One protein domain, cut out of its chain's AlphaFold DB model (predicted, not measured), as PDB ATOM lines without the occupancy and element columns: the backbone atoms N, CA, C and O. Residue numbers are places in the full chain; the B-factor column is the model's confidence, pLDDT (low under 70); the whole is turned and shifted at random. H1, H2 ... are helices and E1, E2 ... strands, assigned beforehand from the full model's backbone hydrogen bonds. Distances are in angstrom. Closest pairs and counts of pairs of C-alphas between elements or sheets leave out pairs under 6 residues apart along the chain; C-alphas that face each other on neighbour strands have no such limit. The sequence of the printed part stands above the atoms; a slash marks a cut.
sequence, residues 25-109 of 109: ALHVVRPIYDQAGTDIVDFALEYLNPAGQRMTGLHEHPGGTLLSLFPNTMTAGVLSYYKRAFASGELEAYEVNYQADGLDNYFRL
ATOM      1  N   ALA A  25     -24.310  15.552  33.437       93.69
ATOM      2  CA  ALA A  25     -25.728  15.487  33.767       93.69
ATOM      3  C   ALA A  25     -26.174  16.817  34.382       93.69
ATOM      4  O   ALA A  25     -25.602  17.274  35.368       93.69
ATOM      5  N   LEU A  26     -27.180  17.446  33.777       94.75
ATOM      6  CA  LEU A  26     -27.712  18.735  34.206       94.75
ATOM      7  C   LEU A  26     -29.188  18.583  34.538       94.75
ATOM      8  O   LEU A  26     -29.972  18.129  33.701       94.75
ATOM      9  N   HIS A  27     -29.540  18.969  35.762       94.00
ATOM     10  CA  HIS A  27     -30.902  18.968  36.281       94.00
ATOM     11  C   HIS A  27     -31.324  20.415  36.533       94.00
ATOM     12  O   HIS A  27     -30.662  21.129  37.287       94.00
ATOM     13  N   VAL A  28     -32.428  20.848  35.927       94.25
ATOM     14  CA  VAL A  28     -33.058  22.125  36.282       94.25
ATOM     15  C   VAL A  28     -34.150  21.832  37.287       94.25
ATOM     16  O   VAL A  28     -35.071  21.057  37.019       94.25
ATOM     17  N   VAL A  29     -34.036  22.466  38.448       94.88
ATOM     18  CA  VAL A  29     -34.974  22.305  39.548       94.88
ATOM     19  C   VAL A  29     -35.558  23.642  39.967       94.88
ATOM     20  O   VAL A  29     -34.896  24.677  39.882       94.88
ATOM     21  N   ARG A  30     -36.799  23.619  40.450       95.19
ATOM     22  CA  ARG A  30     -37.483  24.803  40.976       95.19
ATOM     23  C   ARG A  30     -37.888  24.569  42.430       95.19
ATOM     24  O   ARG A  30     -38.495  23.534  42.704       95.19
ATOM     25  N   PRO A  31     -37.596  25.496  43.360       95.56
ATOM     26  CA  PRO A  31     -37.999  25.333  44.751       95.56
ATOM     27  C   PRO A  31     -39.525  25.297  44.883       95.56
ATOM     28  O   PRO A  31     -40.247  26.059  44.231       95.56
ATOM     29  N   ILE A  32     -40.005  24.413  45.752       95.81
ATOM     30  CA  ILE A  32     -41.385  24.373  46.229       95.81
ATOM     31  C   ILE A  32     -41.357  24.820  47.686       95.81
ATOM     32  O   ILE A  32     -40.665  24.221  48.508       95.81
ATOM     33  N   TYR A  33     -42.110  25.871  47.987       94.56
ATOM     34  CA  TYR A  33     -42.218  26.427  49.330       94.56
ATOM     35  C   TYR A  33     -43.393  25.814  50.091       94.56
ATOM     36  O   TYR A  33     -44.338  25.293  49.490       94.56
ATOM     37  N   ASP A  34     -43.328  25.874  51.416       94.44
ATOM     38  CA  ASP A  34     -44.463  25.588  52.286       94.44
ATOM     39  C   ASP A  34     -45.630  26.573  52.070       94.44
ATOM     40  O   ASP A  34     -45.557  27.539  51.307       94.44
ATOM     41  N   GLN A  35     -46.743  26.332  52.767       93.31
ATOM     42  CA  GLN A  35     -47.931  27.183  52.672       93.31
ATOM     43  C   GLN A  35     -47.677  28.624  53.161       93.31
ATOM     44  O   GLN A  35     -48.370  29.544  52.729       93.31
ATOM     45  N   ALA A  36     -46.710  28.822  54.061       92.44
ATOM     46  CA  ALA A  36     -46.333  30.140  54.566       92.44
ATOM     47  C   ALA A  36     -45.417  30.908  53.592       92.44
ATOM     48  O   ALA A  36     -45.270  32.123  53.728       92.44
ATOM     49  N   GLY A  37     -44.837  30.224  52.599       90.06
ATOM     50  CA  GLY A  37     -43.880  30.787  51.651       90.06
ATOM     51  C   GLY A  37     -42.497  31.032  52.256       90.06
ATOM     52  O   GLY A  37     -41.718  31.790  51.682       90.06
ATOM     53  N   THR A  38     -42.203  30.446  53.417       89.38
ATOM     54  CA  THR A  38     -40.992  30.736  54.197       89.38
ATOM     55  C   THR A  38     -39.901  29.707  53.978       89.38
ATOM     56  O   THR A  38     -38.740  30.080  53.817       89.38
ATOM     57  N   ASP A  39     -40.269  28.428  53.913       92.44
ATOM     58  CA  ASP A  39     -39.310  27.334  53.829       92.44
ATOM     59  C   ASP A  39     -39.478  26.545  52.538       92.44
ATOM     60  O   ASP A  39     -40.585  26.179  52.143       92.44
ATOM     61  N   ILE A  40     -38.356  26.230  51.887       93.81
ATOM     62  CA  ILE A  40     -38.342  25.273  50.779       93.81
ATOM     63  C   ILE A  40     -38.591  23.891  51.376       93.81
ATOM     64  O   ILE A  40     -37.826  23.440  52.230       93.81
ATOM     65  N   VAL A  41     -39.630  23.199  50.920       94.00
ATOM     66  CA  VAL A  41     -39.975  21.846  51.383       94.00
ATOM     67  C   VAL A  41     -39.484  20.770  50.424       94.00
ATOM     68  O   VAL A  41     -39.095  19.697  50.877       94.00
ATOM     69  N   ASP A  42     -39.423  21.078  49.130       94.81
ATOM     70  CA  ASP A  42     -39.016  20.158  48.064       94.81
ATOM     71  C   ASP A  42     -38.573  20.956  46.820       94.81
ATOM     72  O   ASP A  42     -38.612  22.189  46.810       94.81
ATOM     73  N   PHE A  43     -38.175  20.266  45.756       95.56
ATOM     74  CA  PHE A  43     -37.852  20.840  44.458       95.56
ATOM     75  C   PHE A  43     -38.599  20.107  43.343       95.56
ATOM     76  O   PHE A  43     -38.542  18.883  43.262       95.56
ATOM     77  N   ALA A  44     -39.264  20.839  42.450       96.00
ATOM     78  CA  ALA A  44     -39.793  20.277  41.209       96.00
ATOM     79  C   ALA A  44     -38.639  19.989  40.237       96.00
ATOM     80  O   ALA A  44     -37.771  20.850  40.069       96.00
ATOM     81  N   LEU A  45     -38.635  18.817  39.594       95.75
ATOM     82  CA  LEU A  45     -37.655  18.477  38.558       95.75
ATOM     83  C   LEU A  45     -38.212  18.854  37.181       95.75
ATOM     84  O   LEU A  45     -39.032  18.139  36.610       95.75
ATOM     85  N   GLU A  46     -37.777  20.008  36.675       96.12
ATOM     86  CA  GLU A  46     -38.363  20.655  35.495       96.12
ATOM     87  C   GLU A  46     -37.717  20.180  34.190       96.12
ATOM     88  O   GLU A  46     -38.402  20.054  33.175       96.12
ATOM     89  N   TYR A  47     -36.402  19.928  34.192       96.38
ATOM     90  CA  TYR A  47     -35.676  19.525  32.988       96.38
ATOM     91  C   TYR A  47     -34.450  18.659  33.283       96.38
ATOM     92  O   TYR A  47     -33.710  18.905  34.241       96.38
ATOM     93  N   LEU A  48     -34.206  17.699  32.392       97.19
ATOM     94  CA  LEU A  48     -33.022  16.856  32.324       97.19
ATOM     95  C   LEU A  48     -32.398  16.921  30.932       97.19
ATOM     96  O   LEU A  48     -33.024  16.545  29.937       97.19
ATOM     97  N   ASN A  49     -31.115  17.272  30.860       97.50
ATOM     98  CA  ASN A  49     -30.383  17.107  29.607       97.50
ATOM     99  C   ASN A  49     -30.203  15.609  29.264       97.50
ATOM    100  O   ASN A  49     -30.401  14.745  30.125       97.50
ATOM    101  N   PRO A  50     -29.781  15.250  28.036       97.88
ATOM    102  CA  PRO A  50     -29.628  13.847  27.649       97.88
ATOM    103  C   PRO A  50     -28.696  13.035  28.561       97.88
ATOM    104  O   PRO A  50     -28.902  11.837  28.743       97.88
ATOM    105  N   ALA A  51     -27.667  13.660  29.145       96.81
ATOM    106  CA  ALA A  51     -26.802  13.000  30.121       96.81
ATOM    107  C   ALA A  51     -27.544  12.683  31.432       96.81
ATOM    108  O   ALA A  51     -27.443  11.558  31.917       96.81
ATOM    109  N   GLY A  52     -28.341  13.620  31.955       95.50
ATOM    110  CA  GLY A  52     -29.197  13.407  33.126       95.50
ATOM    111  C   GLY A  52     -30.276  12.351  32.889       95.50
ATOM    112  O   GLY A  52     -30.492  11.495  33.744       95.50
ATOM    113  N   GLN A  53     -30.889  12.329  31.701       96.12
ATOM    114  CA  GLN A  53     -31.853  11.287  31.317       96.12
ATOM    115  C   GLN A  53     -31.212   9.894  31.320       96.12
ATOM    116  O   GLN A  53     -31.757   8.964  31.902       96.12
ATOM    117  N   ARG A  54     -30.009   9.741  30.745       94.31
ATOM    118  CA  ARG A  54     -29.271   8.463  30.789       94.31
ATOM    119  C   ARG A  54     -28.895   8.047  32.209       94.31
ATOM    120  O   ARG A  54     -28.944   6.865  32.519       94.31
ATOM    121  N   MET A  55     -28.502   9.012  33.040       90.69
ATOM    122  CA  MET A  55     -28.111   8.775  34.428       90.69
ATOM    123  C   MET A  55     -29.289   8.305  35.285       90.69
ATOM    124  O   MET A  55     -29.122   7.409  36.101       90.69
ATOM    125  N   THR A  56     -30.461   8.913  35.106       90.94
ATOM    126  CA  THR A  56     -31.638   8.698  35.964       90.94
ATOM    127  C   THR A  56     -32.655   7.714  35.391       90.94
ATOM    128  O   THR A  56     -33.514   7.232  36.121       90.94
ATOM    129  N   GLY A  57     -32.603   7.436  34.088       93.56
ATOM    130  CA  GLY A  57     -33.635   6.682  33.372       93.56
ATOM    131  C   GLY A  57     -34.946   7.452  33.156       93.56
ATOM    132  O   GLY A  57     -35.912   6.872  32.662       93.56
ATOM    133  N   LEU A  58     -35.003   8.737  33.519       94.62
ATOM    134  CA  LEU A  58     -36.186   9.584  33.362       94.62
ATOM    135  C   LEU A  58     -36.204  10.284  31.994       94.62
ATOM    136  O   LEU A  58     -35.191  10.375  31.302       94.62
ATOM    137  N   HIS A  59     -37.374  10.793  31.607       96.25
ATOM    138  CA  HIS A  59     -37.550  11.582  30.387       96.25
ATOM    139  C   HIS A  59     -37.121  13.045  30.590       96.25
ATOM    140  O   HIS A  59     -36.919  13.484  31.715       96.25
ATOM    141  N   GLU A  60     -36.984  13.810  29.503       96.31
ATOM    142  CA  GLU A  60     -36.495  15.202  29.520       96.31
ATOM    143  C   GLU A  60     -37.235  16.120  30.499       96.31
ATOM    144  O   GLU A  60     -36.611  16.950  31.152       96.31
ATOM    145  N   HIS A  61     -38.545  15.936  30.636       96.19
ATOM    146  CA  HIS A  61     -39.401  16.704  31.537       96.19
ATOM    147  C   HIS A  61     -40.140  15.764  32.490       96.19
ATOM    148  O   HIS A  61     -41.332  15.551  32.285       96.19
ATOM    149  N   PRO A  62     -39.461  15.190  33.506       91.56
ATOM    150  CA  PRO A  62     -39.982  14.079  34.306       91.56
ATOM    151  C   PRO A  62     -41.348  14.346  34.940       91.56
ATOM    152  O   PRO A  62     -42.140  13.424  35.147       91.56
ATOM    153  N   GLY A  63     -41.585  15.612  35.294       88.25
ATOM    154  CA  GLY A  63     -42.642  15.995  36.212       88.25
ATOM    155  C   GLY A  63     -42.365  15.494  37.634       88.25
ATOM    156  O   GLY A  63     -41.468  14.694  37.884       88.25
ATOM    157  N   GLY A  64     -43.145  15.983  38.595       93.06
ATOM    158  CA  GLY A  64     -42.991  15.607  40.000       93.06
ATOM    159  C   GLY A  64     -41.855  16.334  40.722       93.06
ATOM    160  O   GLY A  64     -41.342  17.365  40.275       93.06
ATOM    161  N   THR A  65     -41.517  15.817  41.899       94.44
ATOM    162  CA  THR A  65     -40.565  16.429  42.828       94.44
ATOM    163  C   THR A  65     -39.366  15.533  43.106       94.44
ATOM    164  O   THR A  65     -39.439  14.313  42.925       94.44
ATOM    165  N   LEU A  66     -38.276  16.127  43.592       92.31
ATOM    166  CA  LEU A  66     -37.056  15.423  43.969       92.31
ATOM    167  C   LEU A  66     -37.359  14.284  44.947       92.31
ATOM    168  O   LEU A  66     -36.886  13.174  44.733       92.31
ATOM    169  N   LEU A  67     -38.197  14.525  45.959       92.25
ATOM    170  CA  LEU A  67     -38.558  13.494  46.935       92.25
ATOM    171  C   LEU A  67     -39.491  12.417  46.383       92.25
ATOM    172  O   LEU A  67     -39.456  11.284  46.856       92.25
ATOM    173  N   SER A  68     -40.323  12.743  45.392       92.44
ATOM    174  CA  SER A  68     -41.188  11.746  44.753       92.44
ATOM    175  C   SER A  68     -40.416  10.812  43.816       92.44
ATOM    176  O   SER A  68     -40.741   9.631  43.726       92.44
ATOM    177  N   LEU A  69     -39.396  11.340  43.134       89.56
ATOM    178  CA  LEU A  69     -38.595  10.611  42.150       89.56
ATOM    179  C   LEU A  69     -37.398   9.902  42.788       89.56
ATOM    180  O   LEU A  69     -37.040   8.805  42.373       89.56
ATOM    181  N   PHE A  70     -36.796  10.527  43.801       88.31
ATOM    182  CA  PHE A  70     -35.601  10.050  44.492       88.31
ATOM    183  C   PHE A  70     -35.788  10.163  46.015       88.31
ATOM    184  O   PHE A  70     -35.168  11.012  46.664       88.31
ATOM    185  N   PRO A  71     -36.669   9.350  46.621       84.50
ATOM    186  CA  PRO A  71     -37.023   9.472  48.037       84.50
ATOM    187  C   PRO A  71     -35.828   9.338  48.992       84.50
ATOM    188  O   PRO A  71     -35.842   9.920  50.079       84.50
ATOM    189  N   ASN A  72     -34.756   8.643  48.597       80.88
ATOM    190  CA  ASN A  72     -33.570   8.491  49.442       80.88
ATOM    191  C   ASN A  72     -32.657   9.739  49.465       80.88
ATOM    192  O   ASN A  72     -31.721   9.800  50.269       80.88
ATOM    193  N   THR A  73     -32.964  10.786  48.684       72.62
ATOM    194  CA  THR A  73     -32.234  12.071  48.686       72.62
ATOM    195  C   THR A  73     -32.319  12.813  50.015       72.62
ATOM    196  O   THR A  73     -31.407  13.581  50.339       72.62
ATOM    197  N   MET A  74     -33.359  12.565  50.820       68.12
ATOM    198  CA  MET A  74     -33.434  13.082  52.192       68.12
ATOM    199  C   MET A  74     -32.350  12.471  53.071       68.12
ATOM    200  O   MET A  74     -31.578  13.192  53.699       68.12
ATOM    201  N   THR A  75     -32.283  11.140  53.093       66.69
ATOM    202  CA  THR A  75     -31.345  10.385  53.930       66.69
ATOM    203  C   THR A  75     -29.902  10.615  53.488       66.69
ATOM    204  O   THR A  75     -29.001  10.666  54.319       66.69
ATOM    205  N   ALA A  76     -29.690  10.832  52.188       72.62
ATOM    206  CA  ALA A  76     -28.394  11.158  51.605       72.62
ATOM    207  C   ALA A  76     -27.985  12.638  51.758       72.62
ATOM    208  O   ALA A  76     -26.929  13.021  51.273       72.62
ATOM    209  N   GLY A  77     -28.807  13.494  52.379       82.88
ATOM    210  CA  GLY A  77     -28.483  14.911  52.609       82.88
ATOM    211  C   GLY A  77     -28.534  15.813  51.367       82.88
ATOM    212  O   GLY A  77     -28.273  17.014  51.478       82.88
ATOM    213  N   VAL A  78     -28.925  15.276  50.209       85.00
ATOM    214  CA  VAL A  78     -28.967  15.985  48.919       85.00
ATOM    215  C   VAL A  78     -30.001  17.113  48.935       85.00
ATOM    216  O   VAL A  78     -29.704  18.221  48.494       85.00
ATOM    217  N   LEU A  79     -31.186  16.893  49.522       87.38
ATOM    218  CA  LEU A  79     -32.191  17.958  49.651       87.38
ATOM    219  C   LEU A  79     -31.665  19.130  50.498       87.38
ATOM    220  O   LEU A  79     -31.850  20.295  50.148       87.38
ATOM    221  N   SER A  80     -30.988  18.831  51.609       88.50
ATOM    222  CA  SER A  80     -30.386  19.850  52.474       88.50
ATOM    223  C   SER A  80     -29.283  20.622  51.752       88.50
ATOM    224  O   SER A  80     -29.167  21.830  51.940       88.50
ATOM    225  N   TYR A  81     -28.494  19.939  50.919       88.69
ATOM    226  CA  TYR A  81     -27.516  20.574  50.042       88.69
ATOM    227  C   TYR A  81     -28.184  21.543  49.054       88.69
ATOM    228  O   TYR A  81     -27.809  22.712  49.024       88.69
ATOM    229  N   TYR A  82     -29.235  21.121  48.343       90.06
ATOM    230  CA  TYR A  82     -29.938  21.991  47.387       90.06
ATOM    231  C   TYR A  82     -30.514  23.243  48.052       90.06
ATOM    232  O   TYR A  82     -30.407  24.336  47.500       90.06
ATOM    233  N   LYS A  83     -31.079  23.113  49.261       91.50
ATOM    234  CA  LYS A  83     -31.576  24.270  50.023       91.50
ATOM    235  C   LYS A  83     -30.465  25.273  50.338       91.50
ATOM    236  O   LYS A  83     -30.695  26.471  50.204       91.50
ATOM    237  N   ARG A  84     -29.275  24.802  50.737       89.50
ATOM    238  CA  ARG A  84     -28.130  25.680  51.031       89.50
ATOM    239  C   ARG A  84     -27.609  26.374  49.779       89.50
ATOM    240  O   ARG A  84     -27.550  27.597  49.782       89.50
ATOM    241  N   ALA A  85     -27.335  25.614  48.718       89.00
ATOM    242  CA  ALA A  85     -26.841  26.157  47.455       89.00
ATOM    243  C   ALA A  85     -27.816  27.187  46.852       89.00
ATOM    244  O   ALA A  85     -27.405  28.244  46.380       89.00
ATOM    245  N   PHE A  86     -29.126  26.924  46.927       89.88
ATOM    246  CA  PHE A  86     -30.139  27.876  46.470       89.88
ATOM    247  C   PHE A  86     -30.174  29.155  47.321       89.88
ATOM    248  O   PHE A  86     -30.324  30.248  46.779       89.88
ATOM    249  N   ALA A  87     -30.045  29.035  48.646       87.50
ATOM    250  CA  ALA A  87     -30.097  30.177  49.557       87.50
ATOM    251  C   ALA A  87     -28.835  31.053  49.502       87.50
ATOM    252  O   ALA A  87     -28.943  32.272  49.632       87.50
ATOM    253  N   SER A  88     -27.652  30.453  49.330       86.88
ATOM    254  CA  SER A  88     -26.386  31.190  49.238       86.88
ATOM    255  C   SER A  88     -26.185  31.824  47.863       86.88
ATOM    256  O   SER A  88     -25.581  32.892  47.764       86.88
ATOM    257  N   GLY A  89     -26.686  31.181  46.801       80.81
ATOM    258  CA  GLY A  89     -26.374  31.552  45.420       80.81
ATOM    259  C   GLY A  89     -24.904  31.321  45.051       80.81
ATOM    260  O   GLY A  89     -24.469  31.746  43.979       80.81
ATOM    261  N   GLU A  90     -24.135  30.670  45.926       80.75
ATOM    262  CA  GLU A  90     -22.731  30.346  45.705       80.75
ATOM    263  C   GLU A  90     -22.584  28.959  45.078       80.75
ATOM    264  O   GLU A  90     -23.419  28.069  45.249       80.75
ATOM    265  N   LEU A  91     -21.485  28.772  44.344       77.94
ATOM    266  CA  LEU A  91     -21.113  27.462  43.831       77.94
ATOM    267  C   LEU A  91     -20.618  26.598  44.995       77.94
ATOM    268  O   LEU A  91     -19.487  26.754  45.457       77.94
ATOM    269  N   GLU A  92     -21.452  25.669  45.436       78.81
ATOM    270  CA  GLU A  92     -21.055  24.603  46.349       78.81
ATOM    271  C   GLU A  92     -20.778  23.310  45.564       78.81
ATOM    272  O   GLU A  92     -21.232  23.148  44.433       78.81
ATOM    273  N   ALA A  93     -19.988  22.409  46.152       81.50
ATOM    274  CA  ALA A  93     -19.785  21.061  45.635       81.50
ATOM    275  C   ALA A  93     -20.119  20.052  46.734       81.50
ATOM    276  O   ALA A  93     -19.641  20.187  47.867       81.50
ATOM    277  N   TYR A  94     -20.914  19.037  46.406       83.12
ATOM    278  CA  TYR A  94     -21.326  18.000  47.344       83.12
ATOM    279  C   TYR A  94     -21.075  16.609  46.775       83.12
ATOM    280  O   TYR A  94     -21.591  16.235  45.726       83.12
ATOM    281  N   GLU A  95     -20.275  15.828  47.489       85.12
ATOM    282  CA  GLU A  95     -19.914  14.472  47.094       85.12
ATOM    283  C   GLU A  95     -20.687  13.450  47.925       85.12
ATOM    284  O   GLU A  95     -20.682  13.503  49.158       85.12
ATOM    285  N   VAL A  96     -21.343  12.503  47.257       85.12
ATOM    286  CA  VAL A  96     -22.171  11.490  47.916       85.12
ATOM    287  C   VAL A  96     -22.094  10.147  47.197       85.12
ATOM    288  O   VAL A  96     -22.230  10.058  45.978       85.12
ATOM    289  N   ASN A  97     -21.894   9.077  47.968       83.44
ATOM    290  CA  ASN A  97     -22.129   7.716  47.493       83.44
ATOM    291  C   ASN A  97     -23.633   7.449  47.573       83.44
ATOM    292  O   ASN A  97     -24.182   7.406  48.678       83.44
ATOM    293  N   TYR A  98     -24.297   7.299  46.430       80.00
ATOM    294  CA  TYR A  98     -25.743   7.115  46.363       80.00
ATOM    295  C   TYR A  98     -26.065   5.749  45.759       80.00
ATOM    296  O   TYR A  98     -25.859   5.513  44.569       80.00
ATOM    297  N   GLN A  99     -26.555   4.853  46.614       84.56
ATOM    298  CA  GLN A  99     -26.888   3.465  46.281       84.56
ATOM    299  C   GLN A  99     -28.361   3.201  46.603       84.56
ATOM    300  O   GLN A  99     -28.699   2.457  47.524       84.56
ATOM    301  N   ALA A 100     -29.242   3.915  45.914       82.44
ATOM    302  CA  ALA A 100     -30.676   3.895  46.154       82.44
ATOM    303  C   ALA A 100     -31.443   4.364  44.910       82.44
ATOM    304  O   ALA A 100     -30.860   4.918  43.985       82.44
ATOM    305  N   ASP A 101     -32.762   4.157  44.887       82.25
ATOM    306  CA  ASP A 101     -33.663   4.639  43.823       82.25
ATOM    307  C   ASP A 101     -33.260   4.204  42.401       82.25
ATOM    308  O   ASP A 101     -33.465   4.919  41.425       82.25
ATOM    309  N   GLY A 102     -32.658   3.015  42.279       78.50
ATOM    310  CA  GLY A 102     -32.155   2.485  41.006       78.50
ATOM    311  C   GLY A 102     -30.808   3.065  40.561       78.50
ATOM    312  O   GLY A 102     -30.304   2.675  39.509       78.50
ATOM    313  N   LEU A 103     -30.210   3.950  41.361       80.12
ATOM    314  CA  LEU A 103     -28.875   4.499  41.163       80.12
ATOM    315  C   LEU A 103     -27.874   3.769  42.063       80.12
ATOM    316  O   LEU A 103     -28.122   3.570  43.250       80.12
ATOM    317  N   ASP A 104     -26.730   3.405  41.494       85.31
ATOM    318  CA  ASP A 104     -25.578   2.867  42.219       85.31
ATOM    319  C   ASP A 104     -24.320   3.556  41.695       85.31
ATOM    320  O   ASP A 104     -23.703   3.117  40.720       85.31
ATOM    321  N   ASN A 105     -24.019   4.734  42.250       80.94
ATOM    322  CA  ASN A 105     -22.887   5.528  41.793       80.94
ATOM    323  C   ASN A 105     -22.384   6.515  42.853       80.94
ATOM    324  O   ASN A 105     -23.066   6.855  43.824       80.94
ATOM    325  N   TYR A 106     -21.180   7.018  42.615       82.25
ATOM    326  CA  TYR A 106     -20.639   8.172  43.310       82.25
ATOM    327  C   TYR A 106     -20.964   9.445  42.529       82.25
ATOM    328  O   TYR A 106     -20.628   9.564  41.347       82.25
ATOM    329  N   PHE A 107     -21.611  10.399  43.191       81.75
ATOM    330  CA  PHE A 107     -22.006  11.667  42.594       81.75
ATOM    331  C   PHE A 107     -21.213  12.817  43.188       81.75
ATOM    332  O   PHE A 107     -21.022  12.898  44.400       81.75
ATOM    333  N   ARG A 108     -20.811  13.733  42.307       85.00
ATOM    334  CA  ARG A 108     -20.317  15.057  42.661       85.00
ATOM    335  C   ARG A 108     -21.296  16.078  42.096       85.00
ATOM    336  O   ARG A 108     -21.361  16.252  40.878       85.00
ATOM    337  N   LEU A 109     -22.090  16.646  42.992       82.06
ATOM    338  CA  LEU A 109     -23.147  17.623  42.746       82.06
ATOM    339  C   LEU A 109     -22.667  19.042  43.033       82.06
ATOM    340  O   LEU A 109     -21.620  19.180  43.706       82.06
TER     341      LEU A 109
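Overview. This is residues 25 to 109 of the 109 residues of an uncharacterized protein of Hymenobacter oligotrophus (UniProt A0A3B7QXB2). Two strand hairpins stand apart from each other, a long one of E1 and E2 and a shorter one of E3 and E4, and the three helices lie around them. H2 packs on E2, H1 follows at the end of the long hairpin away from its turn and reaches toward E4, and H3 lies beside the long hairpin near the turn, before the chain goes on into the short hairpin. The printed part has 85 residues with three named helices and four named strands, in the order E1, E2, H1, H2, H3, E3, E4; each hairpin is an antiparallel sheet of two strands, and the class is mixed, helices and strands. The whole is compact, with a radius of gyration of the C-alphas of 12.6 A, and it spans 36 by 25 by 22 A.

Along the chain. E1, residues 27 to 33, begins at C-alpha 27 at (-30.902, 18.968, 36.281) and is 18.8 A long. E2, residues 40 to 48, is the longest strand, 21.0 A. H1 holds residues 50 to 56 and is 10.0 A long. H2 holds residues 66 to 69, 5.4 A. H3, residues 78 to 88, is the longest helix, 15.4 A, and begins at C-alpha 78 at (-28.967, 15.985, 48.919). E3, residues 95 to 100, is 15.1 A long. E4, residues 103 to 108, is 13.7 A long and ends at C-alpha 108 at (-20.317, 15.057, 42.661).

Arrangement. E1 and E2 form a hairpin, antiparallel at 153 degrees, with N 30 and O 44 at 3.0 A and N 44 and O 30 at 2.8 A, within hydrogen-bond range. The closest C-alphas of E1 and H1 are those of His 27 and Gly 52, 6.6 A apart. The closest C-alphas of H1 and E4 are those of Thr 56 and Leu 103, 7.2 A apart. H1 and H2 are apart. E2 and H2 have 6 pairs of C-alphas within 8 A, the closest being those of Phe 43 and Leu 66, 5.5 A apart. H2 and H3 are close but not clearly touching, with the C-alphas of Leu 66 and Leu 79 7.9 A apart. The closest C-alphas of E2 and H3 are those of Ile 40 and Lys 83, 6.9 A apart. E1 and H3 are near each other, with 5 pairs of C-alphas within 10 A. E3 and E4 form the second hairpin, antiparallel at 170 degrees, with N 98 and O 105 at 2.9 A, within hydrogen-bond range. Both E3 and E4 are apart from E1 and from E2. In H1 and H3 every O i to N i+4 pair is within hydrogen-bond range; H2 is too short for such a pair.

Size, cuts and confidence. The two C-alphas farthest apart, those of Ala 36 and Asp 104, are 36.4 A apart. The C-alphas of Ala 25 and Leu 109, the chain's last residue, are 9.6 A apart. The printed part has no cut, and no link is long. The mean pLDDT of the printed part is 88.8, and residues 74 to 75 are under 70.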